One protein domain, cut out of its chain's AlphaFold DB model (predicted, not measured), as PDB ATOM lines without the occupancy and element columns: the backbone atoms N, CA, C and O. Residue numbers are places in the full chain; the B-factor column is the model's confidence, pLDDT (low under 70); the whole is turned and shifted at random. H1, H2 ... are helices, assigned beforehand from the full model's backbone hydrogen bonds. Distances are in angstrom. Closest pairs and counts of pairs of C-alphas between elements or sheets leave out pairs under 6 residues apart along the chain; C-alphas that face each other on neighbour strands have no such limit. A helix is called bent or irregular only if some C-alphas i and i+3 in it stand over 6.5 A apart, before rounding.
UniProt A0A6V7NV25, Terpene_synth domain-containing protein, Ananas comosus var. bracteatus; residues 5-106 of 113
ATOM      1  N   GLU A   5     -77.604 149.220 131.657       60.59
ATOM      2  CA  GLU A   5     -76.818 149.478 130.450       60.59
ATOM      3  C   GLU A   5     -76.654 148.221 129.575       60.59
ATOM      4  O   GLU A   5     -76.745 148.327 128.353       60.59
ATOM      5  N   THR A   6     -76.524 147.029 130.175       60.28
ATOM      6  CA  THR A   6     -76.443 145.748 129.450       60.28
ATOM      7  C   THR A   6     -77.766 145.409 128.761       60.28
ATOM      8  O   THR A   6     -77.769 145.051 127.588       60.28
ATOM      9  N   VAL A   7     -78.901 145.588 129.452       63.34
ATOM     10  CA  VAL A   7     -80.242 145.331 128.878       63.34
ATOM     11  C   VAL A   7     -80.481 146.209 127.646       63.34
ATOM     12  O   VAL A   7     -80.973 145.743 126.625       63.34
ATOM     13  N   VAL A   8     -80.048 147.471 127.706       76.12
ATOM     14  CA  VAL A   8     -80.183 148.418 126.590       76.12
ATOM     15  C   VAL A   8     -79.298 148.046 125.392       76.12
ATOM     16  O   VAL A   8     -79.632 148.393 124.257       76.12
ATOM     17  N   VAL A   9     -78.162 147.374 125.605       84.06
ATOM     18  CA  VAL A   9     -77.307 146.877 124.514       84.06
ATOM     19  C   VAL A   9     -77.917 145.636 123.868       84.06
ATOM     20  O   VAL A   9     -77.959 145.575 122.637       84.06
ATOM     21  N   ASP A  10     -78.436 144.702 124.668       88.06
ATOM     22  CA  ASP A  10     -79.104 143.490 124.182       88.06
ATOM     23  C   ASP A  10     -80.284 143.852 123.267       88.06
ATOM     24  O   ASP A  10     -80.316 143.439 122.105       88.06
ATOM     25  N   ASP A  11     -81.177 144.733 123.731       90.94
ATOM     26  CA  ASP A  11     -82.345 145.188 122.964       90.94
ATOM     27  C   ASP A  11     -81.948 145.867 121.640       90.94
ATOM     28  O   ASP A  11     -82.620 145.717 120.616       90.94
ATOM     29  N   LYS A  12     -80.836 146.615 121.626       93.00
ATOM     30  CA  LYS A  12     -80.322 147.253 120.403       93.00
ATOM     31  C   LYS A  12     -79.797 146.230 119.405       93.00
ATOM     32  O   LYS A  12     -80.065 146.378 118.214       93.00
ATOM     33  N   LEU A  13     -79.044 145.230 119.862       93.69
ATOM     34  CA  LEU A  13     -78.533 144.167 118.995       93.69
ATOM     35  C   LEU A  13     -79.690 143.365 118.394       93.69
ATOM     36  O   LEU A  13     -79.702 143.140 117.185       93.69
ATOM     37  N   GLU A  14     -80.689 143.006 119.202       94.19
ATOM     38  CA  GLU A  14     -81.882 142.300 118.726       94.19
ATOM     39  C   GLU A  14     -82.699 143.134 117.735       94.19
ATOM     40  O   GLU A  14     -83.167 142.608 116.724       94.19
ATOM     41  N   LEU A  15     -82.843 144.442 117.974       96.06
ATOM     42  CA  LEU A  15     -83.536 145.332 117.045       96.06
ATOM     43  C   LEU A  15     -82.813 145.415 115.698       96.06
ATOM     44  O   LEU A  15     -83.456 145.300 114.655       96.06
ATOM     45  N   ILE A  16     -81.491 145.610 115.707       96.44
ATOM     46  CA  ILE A  16     -80.695 145.646 114.473       96.44
ATOM     47  C   ILE A  16     -80.834 144.314 113.734       96.44
ATOM     48  O   ILE A  16     -81.077 144.310 112.528       96.44
ATOM     49  N   ASP A  17     -80.737 143.192 114.449       94.81
ATOM     50  CA  ASP A  17     -80.894 141.869 113.855       94.81
ATOM     51  C   ASP A  17     -82.274 141.680 113.214       94.81
ATOM     52  O   ASP A  17     -82.375 141.248 112.067       94.81
ATOM     53  N   ALA A  18     -83.341 142.088 113.903       96.12
ATOM     54  CA  ALA A  18     -84.698 142.025 113.371       96.12
ATOM     55  C   ALA A  18     -84.859 142.865 112.091       96.12
ATOM     56  O   ALA A  18     -85.481 142.407 111.132       96.12
ATOM     57  N   LEU A  19     -84.276 144.069 112.038       96.69
ATOM     58  CA  LEU A  19     -84.294 144.910 110.834       96.69
ATOM     59  C   LEU A  19     -83.595 144.227 109.648       96.69
ATOM     60  O   LEU A  19     -84.115 144.273 108.530       96.69
ATOM     61  N   GLN A  20     -82.459 143.565 109.895       94.56
ATOM     62  CA  GLN A  20     -81.717 142.820 108.871       94.56
ATOM     63  C   GLN A  20     -82.475 141.577 108.398       94.56
ATOM     64  O   GLN A  20     -82.579 141.340 107.196       94.56
ATOM     65  N   GLN A  21     -83.063 140.805 109.317       93.25
ATOM     66  CA  GLN A  21     -83.862 139.621 108.979       93.25
ATOM     67  C   GLN A  21     -85.118 139.970 108.169       93.25
ATOM     68  O   GLN A  21     -85.543 139.196 107.312       93.25
ATOM     69  N   LEU A  22     -85.702 141.144 108.419       96.50
ATOM     70  CA  LEU A  22     -86.829 141.671 107.651       96.50
ATOM     71  C   LEU A  22     -86.408 142.305 106.313       96.50
ATOM     72  O   LEU A  22     -87.276 142.607 105.494       96.50
ATOM     73  N   GLY A  23     -85.108 142.510 106.078       95.81
ATOM     74  CA  GLY A  23     -84.579 143.135 104.864       95.81
ATOM     75  C   GLY A  23     -84.959 144.610 104.716       95.81
ATOM     76  O   GLY A  23     -85.128 145.085 103.593       95.81
ATOM     77  N   ILE A  24     -85.151 145.320 105.833       97.75
ATOM     78  CA  ILE A  24     -85.550 146.741 105.869       97.75
ATOM     79  C   ILE A  24     -84.501 147.647 106.522       97.75
ATOM     80  O   ILE A  24     -84.731 148.843 106.702       97.75
ATOM     81  N   ASP A  25     -83.345 147.093 106.875       96.44
ATOM     82  CA  ASP A  25     -82.212 147.794 107.474       96.44
ATOM     83  C   ASP A  25     -81.651 148.916 106.585       96.44
ATOM     84  O   ASP A  25     -81.140 149.906 107.105       96.44
ATOM     85  N   TYR A  26     -81.857 148.840 105.264       96.12
ATOM     86  CA  TYR A  26     -81.491 149.896 104.309       96.12
ATOM     87  C   TYR A  26     -82.167 151.257 104.580       96.12
ATOM     88  O   TYR A  26     -81.682 152.299 104.140       96.12
ATOM     89  N   HIS A  27     -83.282 151.285 105.317       97.81
ATOM     90  CA  HIS A  27     -83.909 152.538 105.750       97.81
ATOM     91  C   HIS A  27     -83.182 153.215 106.919       97.81
ATOM     92  O   HIS A  27     -83.421 154.396 107.170       97.81
ATOM     93  N   PHE A  28     -82.312 152.485 107.619       96.81
ATOM     94  CA  PHE A  28     -81.713 152.876 108.896       96.81
ATOM     95  C   PHE A  28     -80.183 152.735 108.896       96.81
ATOM     96  O   PHE A  28     -79.570 152.612 109.956       96.81
ATOM     97  N   GLU A  29     -79.540 152.716 107.725       95.88
ATOM     98  CA  GLU A  29     -78.101 152.427 107.601       95.88
ATOM     99  C   GLU A  29     -77.229 153.320 108.499       95.88
ATOM    100  O   GLU A  29     -76.254 152.859 109.094       95.88
ATOM    101  N   LYS A  30     -77.584 154.606 108.627       97.00
ATOM    102  CA  LYS A  30     -76.827 155.572 109.439       97.00
ATOM    103  C   LYS A  30     -77.007 155.311 110.930       97.00
ATOM    104  O   LYS A  30     -76.033 155.340 111.678       97.00
ATOM    105  N   GLU A  31     -78.239 155.062 111.351       97.06
ATOM    106  CA  GLU A  31     -78.618 154.767 112.726       97.06
ATOM    107  C   GLU A  31     -77.976 153.460 113.193       97.06
ATOM    108  O   GLU A  31     -77.381 153.421 114.271       97.06
ATOM    109  N   ILE A  32     -78.027 152.423 112.352       97.06
ATOM    110  CA  ILE A  32     -77.391 151.128 112.603       97.06
ATOM    111  C   ILE A  32     -75.881 151.309 112.722       97.06
ATOM    112  O   ILE A  32     -75.292 150.864 113.705       97.06
ATOM    113  N   LYS A  33     -75.251 152.019 111.779       96.06
ATOM    114  CA  LYS A  33     -73.811 152.281 111.837       96.06
ATOM    115  C   LYS A  33     -73.411 153.004 113.121       96.06
ATOM    116  O   LYS A  33     -72.508 152.548 113.811       96.06
ATOM    117  N   HIS A  34     -74.108 154.082 113.481       96.31
ATOM    118  CA  HIS A  34     -73.830 154.819 114.715       96.31
ATOM    119  C   HIS A  34     -74.023 153.954 115.970       96.31
ATOM    120  O   HIS A  34     -73.250 154.070 116.923       96.31
ATOM    121  N   ALA A  35     -75.041 153.090 115.988       95.62
ATOM    122  CA  ALA A  35     -75.262 152.166 117.092       95.62
ATOM    123  C   ALA A  35     -74.114 151.155 117.213       95.62
ATOM    124  O   ALA A  35     -73.592 150.965 118.311       95.62
ATOM    125  N   LEU A  36     -73.680 150.563 116.097       96.12
ATOM    126  CA  LEU A  36     -72.568 149.612 116.072       96.12
ATOM    127  C   LEU A  36     -71.225 150.270 116.410       96.12
ATOM    128  O   LEU A  36     -70.464 149.682 117.168       96.12
ATOM    129  N   ASP A  37     -70.963 151.498 115.951       96.38
ATOM    130  CA  ASP A  37     -69.780 152.280 116.348       96.38
ATOM    131  C   ASP A  37     -69.752 152.495 117.873       96.38
ATOM    132  O   ASP A  37     -68.727 152.301 118.532       96.38
ATOM    133  N   SER A  38     -70.903 152.853 118.456       94.44
ATOM    134  CA  SER A  38     -71.049 153.049 119.901       94.44
ATOM    135  C   SER A  38     -70.828 151.750 120.683       94.44
ATOM    136  O   SER A  38     -70.085 151.741 121.664       94.44
ATOM    137  N   ILE A  39     -71.413 150.644 120.220       94.06
ATOM    138  CA  ILE A  39     -71.224 149.312 120.807       94.06
ATOM    139  C   ILE A  39     -69.757 148.882 120.712       94.06
ATOM    140  O   ILE A  39     -69.181 148.447 121.705       94.06
ATOM    141  N   PHE A  40     -69.119 149.063 119.554       94.62
ATOM    142  CA  PHE A  40     -67.720 148.694 119.351       94.62
ATOM    143  C   PHE A  40     -66.776 149.500 120.254       94.62
ATOM    144  O   PHE A  40     -65.821 148.950 120.796       94.62
ATOM    145  N   SER A  41     -67.072 150.782 120.493       94.50
ATOM    146  CA  SER A  41     -66.283 151.612 121.415       94.50
ATOM    147  C   SER A  41     -66.298 151.120 122.869       94.50
ATOM    148  O   SER A  41     -65.379 151.431 123.621       94.50
ATOM    149  N   LYS A  42     -67.316 150.335 123.249       92.94
ATOM    150  CA  LYS A  42     -67.498 149.732 124.579       92.94
ATOM    151  C   LYS A  42     -67.371 148.204 124.547       92.94
ATOM    152  O   LYS A  42     -67.885 147.519 125.427       92.94
ATOM    153  N   PHE A  43     -66.738 147.659 123.507       90.38
ATOM    154  CA  PHE A  43     -66.770 146.226 123.213       90.38
ATOM    155  C   PHE A  43     -66.287 145.357 124.380       90.38
ATOM    156  O   PHE A  43     -66.947 144.376 124.716       90.38
ATOM    157  N   ASP A  44     -65.170 145.722 125.014       89.44
ATOM    158  CA  ASP A  44     -64.598 144.930 126.108       89.44
ATOM    159  C   ASP A  44     -65.497 144.923 127.353       89.44
ATOM    160  O   ASP A  44     -65.705 143.863 127.946       89.44
ATOM    161  N   ASP A  45     -66.096 146.065 127.703       89.81
ATOM    162  CA  ASP A  45     -67.028 146.172 128.831       89.81
ATOM    163  C   ASP A  45     -68.276 145.314 128.582       89.81
ATOM    164  O   ASP A  45     -68.639 144.471 129.406       89.81
ATOM    165  N   ILE A  46     -68.876 145.446 127.391       87.38
ATOM    166  CA  ILE A  46     -70.054 144.668 126.979       87.38
ATOM    167  C   ILE A  46     -69.735 143.172 126.986       87.38
ATOM    168  O   ILE A  46     -70.529 142.374 127.486       87.38
ATOM    169  N   ARG A  47     -68.569 142.764 126.469       85.62
ATOM    170  CA  ARG A  47     -68.131 141.361 126.460       85.62
ATOM    171  C   ARG A  47     -68.026 140.793 127.876       85.62
ATOM    172  O   ARG A  47     -68.427 139.652 128.099       85.62
ATOM    173  N   VAL A  48     -67.483 141.559 128.823       87.00
ATOM    174  CA  VAL A  48     -67.342 141.130 130.224       87.00
ATOM    175  C   VAL A  48     -68.707 140.998 130.902       87.00
ATOM    176  O   VAL A  48     -68.936 140.015 131.613       87.00
ATOM    177  N   GLU A  49     -69.619 141.942 130.670       85.94
ATOM    178  CA  GLU A  49     -70.972 141.919 131.239       85.94
ATOM    179  C   GLU A  49     -71.837 140.787 130.661       85.94
ATOM    180  O   GLU A  49     -72.567 140.122 131.397       85.94
ATOM    181  N   THR A  50     -71.712 140.514 129.360       81.00
ATOM    182  CA  THR A  50     -72.513 139.512 128.628       81.00
ATOM    183  C   THR A  50     -71.846 138.136 128.546       81.00
ATOM    184  O   THR A  50     -72.300 137.257 127.813       81.00
ATOM    185  N   LYS A  51     -70.783 137.901 129.331       79.56
ATOM    186  CA  LYS A  51     -69.917 136.712 129.228       79.56
ATOM    187  C   LYS A  51     -70.638 135.358 129.324       79.56
ATOM    188  O   LYS A  51     -70.169 134.370 128.765       79.56
ATOM    189  N   ASP A  52     -71.769 135.313 130.024       81.31
ATOM    190  CA  ASP A  52     -72.555 134.096 130.252       81.31
ATOM    191  C   ASP A  52     -73.715 133.936 129.244       81.31
ATOM    192  O   ASP A  52     -74.418 132.924 129.260       81.31
ATOM    193  N   ASN A  53     -73.908 134.903 128.337       86.31
ATOM    194  CA  ASN A  53     -74.968 134.915 127.332       86.31
ATOM    195  C   ASN A  53     -74.394 134.708 125.921       86.31
ATOM    196  O   ASN A  53     -74.067 135.647 125.194       86.31
ATOM    197  N   ALA A  54     -74.281 133.443 125.520       86.31
ATOM    198  CA  ALA A  54     -73.715 133.072 124.224       86.31
ATOM    199  C   ALA A  54     -74.518 133.576 123.020       86.31
ATOM    200  O   ALA A  54     -73.925 133.864 121.983       86.31
ATOM    201  N   TYR A  55     -75.838 133.711 123.154       87.31
ATOM    202  CA  TYR A  55     -76.687 134.275 122.110       87.31
ATOM    203  C   TYR A  55     -76.324 135.739 121.822       87.31
ATOM    204  O   TYR A  55     -76.067 136.085 120.670       87.31
ATOM    205  N   ILE A  56     -76.198 136.570 122.860       89.06
ATOM    206  CA  ILE A  56     -75.813 137.980 122.702       89.06
ATOM    207  C   ILE A  56     -74.394 138.111 122.156       89.06
ATOM    208  O   ILE A  56     -74.167 138.890 121.234       89.06
ATOM    209  N   ILE A  57     -73.443 137.315 122.651       90.38
ATOM    210  CA  ILE A  57     -72.069 137.328 122.131       90.38
ATOM    211  C   ILE A  57     -72.026 136.928 120.649       90.38
ATOM    212  O   ILE A  57     -71.294 137.536 119.865       90.38
ATOM    213  N   ALA A  58     -72.822 135.939 120.237       90.06
ATOM    214  CA  ALA A  58     -72.916 135.542 118.838       90.06
ATOM    215  C   ALA A  58     -73.554 136.638 117.967       90.06
ATOM    216  O   ALA A  58     -73.026 136.927 116.892       90.06
ATOM    217  N   LEU A  59     -74.623 137.294 118.438       91.62
ATOM    218  CA  LEU A  59     -75.219 138.453 117.761       91.62
ATOM    219  C   LEU A  59     -74.223 139.603 117.621       91.62
ATOM    220  O   LEU A  59     -74.036 140.124 116.524       91.62
ATOM    221  N   LEU A  60     -73.542 139.961 118.709       92.44
ATOM    222  CA  LEU A  60     -72.518 140.999 118.736       92.44
ATOM    223  C   LEU A  60     -71.421 140.711 117.703       92.44
ATOM    224  O   LEU A  60     -71.102 141.572 116.884       92.44
ATOM    225  N   PHE A  61     -70.886 139.487 117.693       92.44
ATOM    226  CA  PHE A  61     -69.883 139.058 116.718       92.44
ATOM    227  C   PHE A  61     -70.405 139.152 115.279       92.44
ATOM    228  O   PHE A  61     -69.727 139.723 114.422       92.44
ATOM    229  N   ARG A  62     -71.609 138.623 115.014       93.50
ATOM    230  CA  ARG A  62     -72.231 138.617 113.682       93.50
ATOM    231  C   ARG A  62     -72.445 140.030 113.150       93.50
ATOM    232  O   ARG A  62     -72.035 140.328 112.031       93.50
ATOM    233  N   LEU A  63     -73.079 140.890 113.943       94.56
ATOM    234  CA  LEU A  63     -73.433 142.249 113.542       94.56
ATOM    235  C   LEU A  63     -72.186 143.108 113.326       94.56
ATOM    236  O   LEU A  63     -72.071 143.777 112.302       94.56
ATOM    237  N   LEU A  64     -71.202 143.032 114.224       94.81
ATOM    238  CA  LEU A  64     -69.949 143.768 114.062       94.81
ATOM    239  C   LEU A  64     -69.162 143.286 112.833       94.81
ATOM    240  O   LEU A  64     -68.791 144.100 111.987       94.81
ATOM    241  N   ARG A  65     -68.941 141.974 112.657       92.69
ATOM    242  CA  ARG A  65     -68.236 141.482 111.458       92.69
ATOM    243  C   ARG A  65     -68.993 141.782 110.166       92.69
ATOM    244  O   ARG A  65     -68.364 142.177 109.187       92.69
ATOM    245  N   GLY A  66     -70.318 141.632 110.164       90.69
ATOM    246  CA  GLY A  66     -71.171 141.921 109.008       90.69
ATOM    247  C   GLY A  66     -71.086 143.377 108.541       90.69
ATOM    248  O   GLY A  66     -71.190 143.643 107.348       90.69
ATOM    249  N   HIS A  67     -70.809 144.305 109.461       93.19
ATOM    250  CA  HIS A  67     -70.608 145.730 109.174       93.19
ATOM    251  C   HIS A  67     -69.128 146.137 109.040       93.19
ATOM    252  O   HIS A  67     -68.806 147.323 108.995       93.19
ATOM    253  N   GLY A  68     -68.215 145.166 108.928       91.75
ATOM    254  CA  GLY A  68     -66.803 145.398 108.604       91.75
ATOM    255  C   GLY A  68     -65.875 145.633 109.798       91.75
ATOM    256  O   GLY A  68     -64.691 145.918 109.599       91.75
ATOM    257  N   PHE A  69     -66.362 145.486 111.033       93.69
ATOM    258  CA  PHE A  69     -65.512 145.551 112.220       93.69
ATOM    259  C   PHE A  69     -64.680 144.272 112.365       93.69
ATOM    260  O   PHE A  69     -65.144 143.154 112.122       93.69
ATOM    261  N   ARG A  70     -63.427 144.424 112.802       91.88
ATOM    262  CA  ARG A  70     -62.532 143.291 113.058       91.88
ATOM    263  C   ARG A  70     -62.744 142.770 114.473       91.88
ATOM    264  O   ARG A  70     -62.228 143.344 115.424       91.88
ATOM    265  N   VAL A  71     -63.480 141.668 114.586       90.38
ATOM    266  CA  VAL A  71     -63.688 140.944 115.846       90.38
ATOM    267  C   VAL A  71     -63.040 139.560 115.748       90.38
ATOM    268  O   VAL A  71     -63.293 138.830 114.780       90.38
ATOM    269  N   SER A  72     -62.192 139.216 116.722       90.50
ATOM    270  CA  SER A  72     -61.551 137.893 116.811       90.50
ATOM    271  C   SER A  72     -62.577 136.809 117.161       90.50
ATOM    272  O   SER A  72     -63.544 137.061 117.881       90.50
ATOM    273  N   GLN A  73     -62.350 135.593 116.662       87.56
ATOM    274  CA  GLN A  73     -63.138 134.409 117.024       87.56
ATOM    275  C   GLN A  73     -62.905 133.978 118.483       87.56
ATOM    276  O   GLN A  73     -63.753 133.293 119.057       87.56
ATOM    277  N   ASP A  74     -61.822 134.440 119.114       88.81
ATOM    278  CA  ASP A  74     -61.461 134.121 120.505       88.81
ATOM    279  C   ASP A  74     -62.492 134.636 121.521       88.81
ATOM    280  O   ASP A  74     -62.516 134.225 122.683       88.81
ATOM    281  N   ILE A  75     -63.410 135.521 121.105       87.12
ATOM    282  CA  ILE A  75     -64.551 135.917 121.940       87.12
ATOM    283  C   ILE A  75     -65.397 134.706 122.371       87.12
ATOM    284  O   ILE A  75     -65.995 134.724 123.445       87.12
ATOM    285  N   PHE A  76     -65.403 133.629 121.579       87.12
ATOM    286  CA  PHE A  76     -66.139 132.408 121.888       87.12
ATOM    287  C   PHE A  76     -65.402 131.458 122.840       87.12
ATOM    288  O   PHE A  76     -66.013 130.503 123.322       87.12
ATOM    289  N   ASP A  77     -64.131 131.707 123.167       87.38
ATOM    290  CA  ASP A  77     -63.338 130.806 124.017       87.38
ATOM    291  C   ASP A  77     -63.884 130.704 125.443       87.38
ATOM    292  O   ASP A  77     -63.777 129.662 126.083       87.38
ATOM    293  N   GLN A  78     -64.587 131.733 125.919       84.81
ATOM    294  CA  GLN A  78     -65.287 131.697 127.208       84.81
ATOM    295  C   GLN A  78     -66.387 130.618 127.278       84.81
ATOM    296  O   GLN A  78     -66.774 130.188 128.372       84.81
ATOM    297  N   PHE A  79     -66.869 130.143 126.126       84.88
ATOM    298  CA  PHE A  79     -67.860 129.071 126.011       84.88
ATOM    299  C   PHE A  79     -67.242 127.698 125.748       84.88
ATOM    300  O   PHE A  79     -67.984 126.715 125.681       84.88
ATOM    301  N   LYS A  80     -65.914 127.611 125.626       85.88
ATOM    302  CA  LYS A  80     -65.187 126.352 125.476       85.88
ATOM    303  C   LYS A  80     -64.723 125.820 126.833       85.88
ATOM    304  O   LYS A  80     -64.542 126.573 127.791       85.88
ATOM    305  N   ASP A  81     -64.605 124.507 126.936       87.19
ATOM    306  CA  ASP A  81     -63.983 123.803 128.047       87.19
ATOM    307  C   ASP A  81     -62.457 123.715 127.866       87.19
ATOM    308  O   ASP A  81     -61.890 124.208 126.891       87.19
ATOM    309  N   GLU A  82     -61.781 123.082 128.823       88.31
ATOM    310  CA  GLU A  82     -60.328 122.866 128.800       88.31
ATOM    311  C   GLU A  82     -59.840 122.019 127.612       88.31
ATOM    312  O   GLU A  82     -58.670 122.097 127.242       88.31
ATOM    313  N   ASN A  83     -60.736 121.258 126.976       88.00
ATOM    314  CA  ASN A  83     -60.453 120.465 125.781       88.00
ATOM    315  C   ASN A  83     -60.741 121.245 124.484       88.00
ATOM    316  O   ASN A  83     -60.628 120.684 123.393       88.00
ATOM    317  N   GLY A  84     -61.146 122.518 124.580       82.44
ATOM    318  CA  GLY A  84     -61.520 123.360 123.445       82.44
ATOM    319  C   GLY A  84     -62.910 123.065 122.869       82.44
ATOM    320  O   GLY A  84     -63.275 123.637 121.841       82.44
ATOM    321  N   SER A  85     -63.695 122.196 123.510       85.38
ATOM    322  CA  SER A  85     -65.061 121.861 123.095       85.38
ATOM    323  C   SER A  85     -66.071 122.810 123.731       85.38
ATOM    324  O   SER A  85     -65.874 123.271 124.848       85.38
ATOM    325  N   PHE A  86     -67.181 123.111 123.052       82.69
ATOM    326  CA  PHE A  86     -68.231 123.933 123.661       82.69
ATOM    327  C   PHE A  86     -68.815 123.254 124.907       82.69
ATOM    328  O   PHE A  86     -69.148 122.066 124.882       82.69
ATOM    329  N   LYS A  87     -68.964 124.022 125.992       83.44
ATOM    330  CA  LYS A  87     -69.484 123.537 127.278       83.44
ATOM    331  C   LYS A  87     -70.876 122.920 127.108       83.44
ATOM    332  O   LYS A  87     -71.743 123.479 126.443       83.44
ATOM    333  N   SER A  88     -71.133 121.797 127.777       77.06
ATOM    334  CA  SER A  88     -72.396 121.043 127.658       77.06
ATOM    335  C   SER A  88     -73.642 121.804 128.131       77.06
ATOM    336  O   SER A  88     -74.751 121.513 127.702       77.06
ATOM    337  N   ASN A  89     -73.504 122.817 128.986       75.31
ATOM    338  CA  ASN A  89     -74.631 123.671 129.368       75.31
ATOM    339  C   ASN A  89     -75.133 124.558 128.209       75.31
ATOM    340  O   ASN A  89     -76.284 124.997 128.231       75.31
ATOM    341  N   LEU A  90     -74.298 124.785 127.192       71.50
ATOM    342  CA  LEU A  90     -74.633 125.547 125.994       71.50
ATOM    343  C   LEU A  90     -75.546 124.762 125.050       71.50
ATOM    344  O   LEU A  90     -76.399 125.358 124.395       71.50
ATOM    345  N   SER A  91     -75.434 123.427 125.025       61.91
ATOM    346  CA  SER A  91     -76.261 122.583 124.153       61.91
ATOM    347  C   SER A  91     -77.750 122.621 124.510       61.91
ATOM    348  O   SER A  91     -78.590 122.248 123.697       61.91
ATOM    349  N   ASN A  92     -78.085 123.104 125.708       62.81
ATOM    350  CA  ASN A  92     -79.464 123.282 126.157       62.81
ATOM    351  C   ASN A  92     -80.057 124.641 125.740       62.81
ATOM    352  O   ASN A  92     -81.243 124.883 125.958       62.81
ATOM    353  N   GLN A  93     -79.260 125.535 125.143       73.81
ATOM    354  CA  GLN A  93     -79.684 126.870 124.724       73.81
ATOM    355  C   GLN A  93     -79.796 126.936 123.196       73.81
ATOM    356  O   GLN A  93     -78.851 127.297 122.498       73.81
ATOM    357  N   ILE A  94     -80.980 126.603 122.666       65.81
ATOM    358  CA  ILE A  94     -81.244 126.523 121.213       65.81
ATOM    359  C   ILE A  94     -80.884 127.826 120.487       65.81
ATOM    360  O   ILE A  94     -80.273 127.776 119.423       65.81
ATOM    361  N   LYS A  95     -81.210 128.988 121.071       71.06
ATOM    362  CA  LYS A  95     -80.855 130.296 120.495       71.06
ATOM    363  C   LYS A  95     -79.340 130.480 120.389       71.06
ATOM    364  O   LYS A  95     -78.849 130.872 119.342       71.06
ATOM    365  N   SER A  96     -78.602 130.121 121.437       70.81
ATOM    366  CA  SER A  96     -77.139 130.198 121.450       70.81
ATOM    367  C   SER A  96     -76.512 129.271 120.404       70.81
ATOM    368  O   SER A  96     -75.602 129.682 119.692       70.81
ATOM    369  N   LEU A  97     -77.026 128.044 120.256       75.50
ATOM    370  CA  LEU A  97     -76.571 127.107 119.222       75.50
ATOM    371  C   LEU A  97     -76.847 127.619 117.805       75.50
ATOM    372  O   LEU A  97     -75.967 127.547 116.949       75.50
ATOM    373  N   LEU A  98     -78.054 128.134 117.558       75.62
ATOM    374  CA  LEU A  98     -78.439 128.663 116.252       75.62
ATOM    375  C   LEU A  98     -77.568 129.862 115.868       75.62
ATOM    376  O   LEU A  98     -77.014 129.891 114.772       75.62
ATOM    377  N   SER A  99     -77.370 130.803 116.791       74.38
ATOM    378  CA  SER A  99     -76.527 131.968 116.528       74.38
ATOM    379  C   SER A  99     -75.059 131.588 116.324       74.38
ATOM    380  O   SER A  99     -74.412 132.164 115.456       74.38
ATOM    381  N   LEU A 100     -74.528 130.589 117.044       78.56
ATOM    382  CA  LEU A 100     -73.171 130.071 116.800       78.56
ATOM    383  C   LEU A 100     -73.027 129.393 115.432       78.56
ATOM    384  O   LEU A 100     -71.987 129.492 114.782       78.56
ATOM    385  N   TYR A 101     -74.068 128.699 114.982       78.56
ATOM    386  CA  TYR A 101     -74.087 128.118 113.647       78.56
ATOM    387  C   TYR A 101     -74.068 129.208 112.569       78.56
ATOM    388  O   TYR A 101     -73.248 129.148 111.656       78.56
ATOM    389  N   GLU A 102     -74.898 130.244 112.698       78.94
ATOM    390  CA  GLU A 102     -74.911 131.387 111.776       78.94
ATOM    391  C   GLU A 102     -73.558 132.112 111.726       78.94
ATOM    392  O   GLU A 102     -73.072 132.442 110.642       78.94
ATOM    393  N   THR A 103     -72.910 132.329 112.876       75.06
ATOM    394  CA  THR A 103     -71.606 133.010 112.934       75.06
ATOM    395  C   THR A 103     -70.472 132.187 112.338       75.06
ATOM    396  O   THR A 103     -69.510 132.773 111.837       75.06
ATOM    397  N   SER A 104     -70.579 130.854 112.320       76.94
ATOM    398  CA  SER A 104     -69.569 129.985 111.702       76.94
ATOM    399  C   SER A 104     -69.377 130.270 110.205       76.94
ATOM    400  O   SER A 104     -68.263 130.181 109.699       76.94
ATOM    401  N   TYR A 105     -70.417 130.738 109.506       76.94
ATOM    402  CA  TYR A 105     -70.323 131.154 108.102       76.94
ATOM    403  C   TYR A 105     -69.564 132.470 107.898       76.94
ATOM    404  O   TYR A 105     -69.144 132.778 106.784       76.94
ATOM    405  N   MET A 106     -69.368 133.249 108.965       70.38
ATOM    406  CA  MET A 106     -68.595 134.495 108.963       70.38
ATOM    407  C   MET A 106     -67.149 134.298 109.442       70.38
ATOM    408  O   MET A 106     -66.366 135.256 109.515       70.38
TER     409      MET A 106
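AT A GLANCE: This is residues 5 to 106 of the 113 residues of the protein "Terpene_synth domain-containing protein" of Ananas comosus var. bracteatus (UniProt A0A6V7NV25). One helix, H4, runs through the middle of this domain, and the other helices are set around it: H1 crosses it at a steep angle, H6 packs along another side nearly lengthwise, and short H5 folds back beside its start. H2 lies at one end of the longest axis and the loop of residues 80 to 93 makes the other end, while short H3 sits near H1 and H4. The printed part has 102 residues with six named helices, H1 to H6 in chain order, and no named strand, an all-helix domain. It is compact, with a radius of gyration of the C-alphas of 13.6 A, and elongated, spanning 44 by 26 by 24 A.

HOW THE PARTS SIT: Start with H1, residues 5 to 21, which only just touches H2, residues 29 to 41, with 3 pairs of C-alphas within 8 A. They form a helical hairpin, opposite ways at a tilt of 37 degrees, only just steep; the closest C-alphas, of Ile 16 and Ile 32, are 6.7 A apart. H3, residues 43 to 49, only just touches H1, with 3 such pairs, the closest being the C-alphas of Thr 6 and Glu 49 at 6.9 A. Next look at H4, residues 54 to 66, the hub, touching four helices. With residues 10 to 17 alone H1 touches it at a steep tilt of 57 degrees, closest at the C-alphas of Asp 10 and Ile 56, 6.6 A. H2 only just touches H4, with 3 pairs, closest at the C-alphas of Leu 36 and Leu 64, 6.7 A. H5, residues 73 to 79, makes a helical hairpin with H4 at a shallow tilt of 4 degrees; the closest C-alphas, of Ala 54 and Phe 79, are 7.3 A apart. H6, residues 94 to 104, touches H4 the same way at a shallow tilt of 28 degrees, with the C-alphas of Tyr 55 and Ser 96 closest at 4.2 A. H6 is apart from H1, H2, H3 and H5. In H1, H2, H3, H4 and H6 every O i to N i+4 pair is within hydrogen-bond range; in H5 0 of 3 are, beside 3 of 4 O i to N i+3 pairs.

IN THESE COORDINATES: Find C-alpha 5 at (-76.818, 149.478, 130.450); from there H1 runs 24.7 A to C-alpha 21. H2 measures 18.2 A, H3 10.0 A, and H4 17.8 A from C-alpha 54 at (-73.715, 133.072, 124.224). H5, 11.5 A, is only just irregular: C-alphas 75 and 78 are 6.8 A apart. H6 measures 15.5 A, ending at C-alpha 104, (-69.569, 129.985, 111.702).

THE WHOLE: The C-alphas farthest apart, of His 27 and Asn 83, are 44.5 A apart. The printed part has no cut, and its one long link is H5 to H6. Read the B-factor column for low confidence, under 70, at residues 5 to 7, 91 to 92 and 94; the mean pLDDT of the printed part is 86.8.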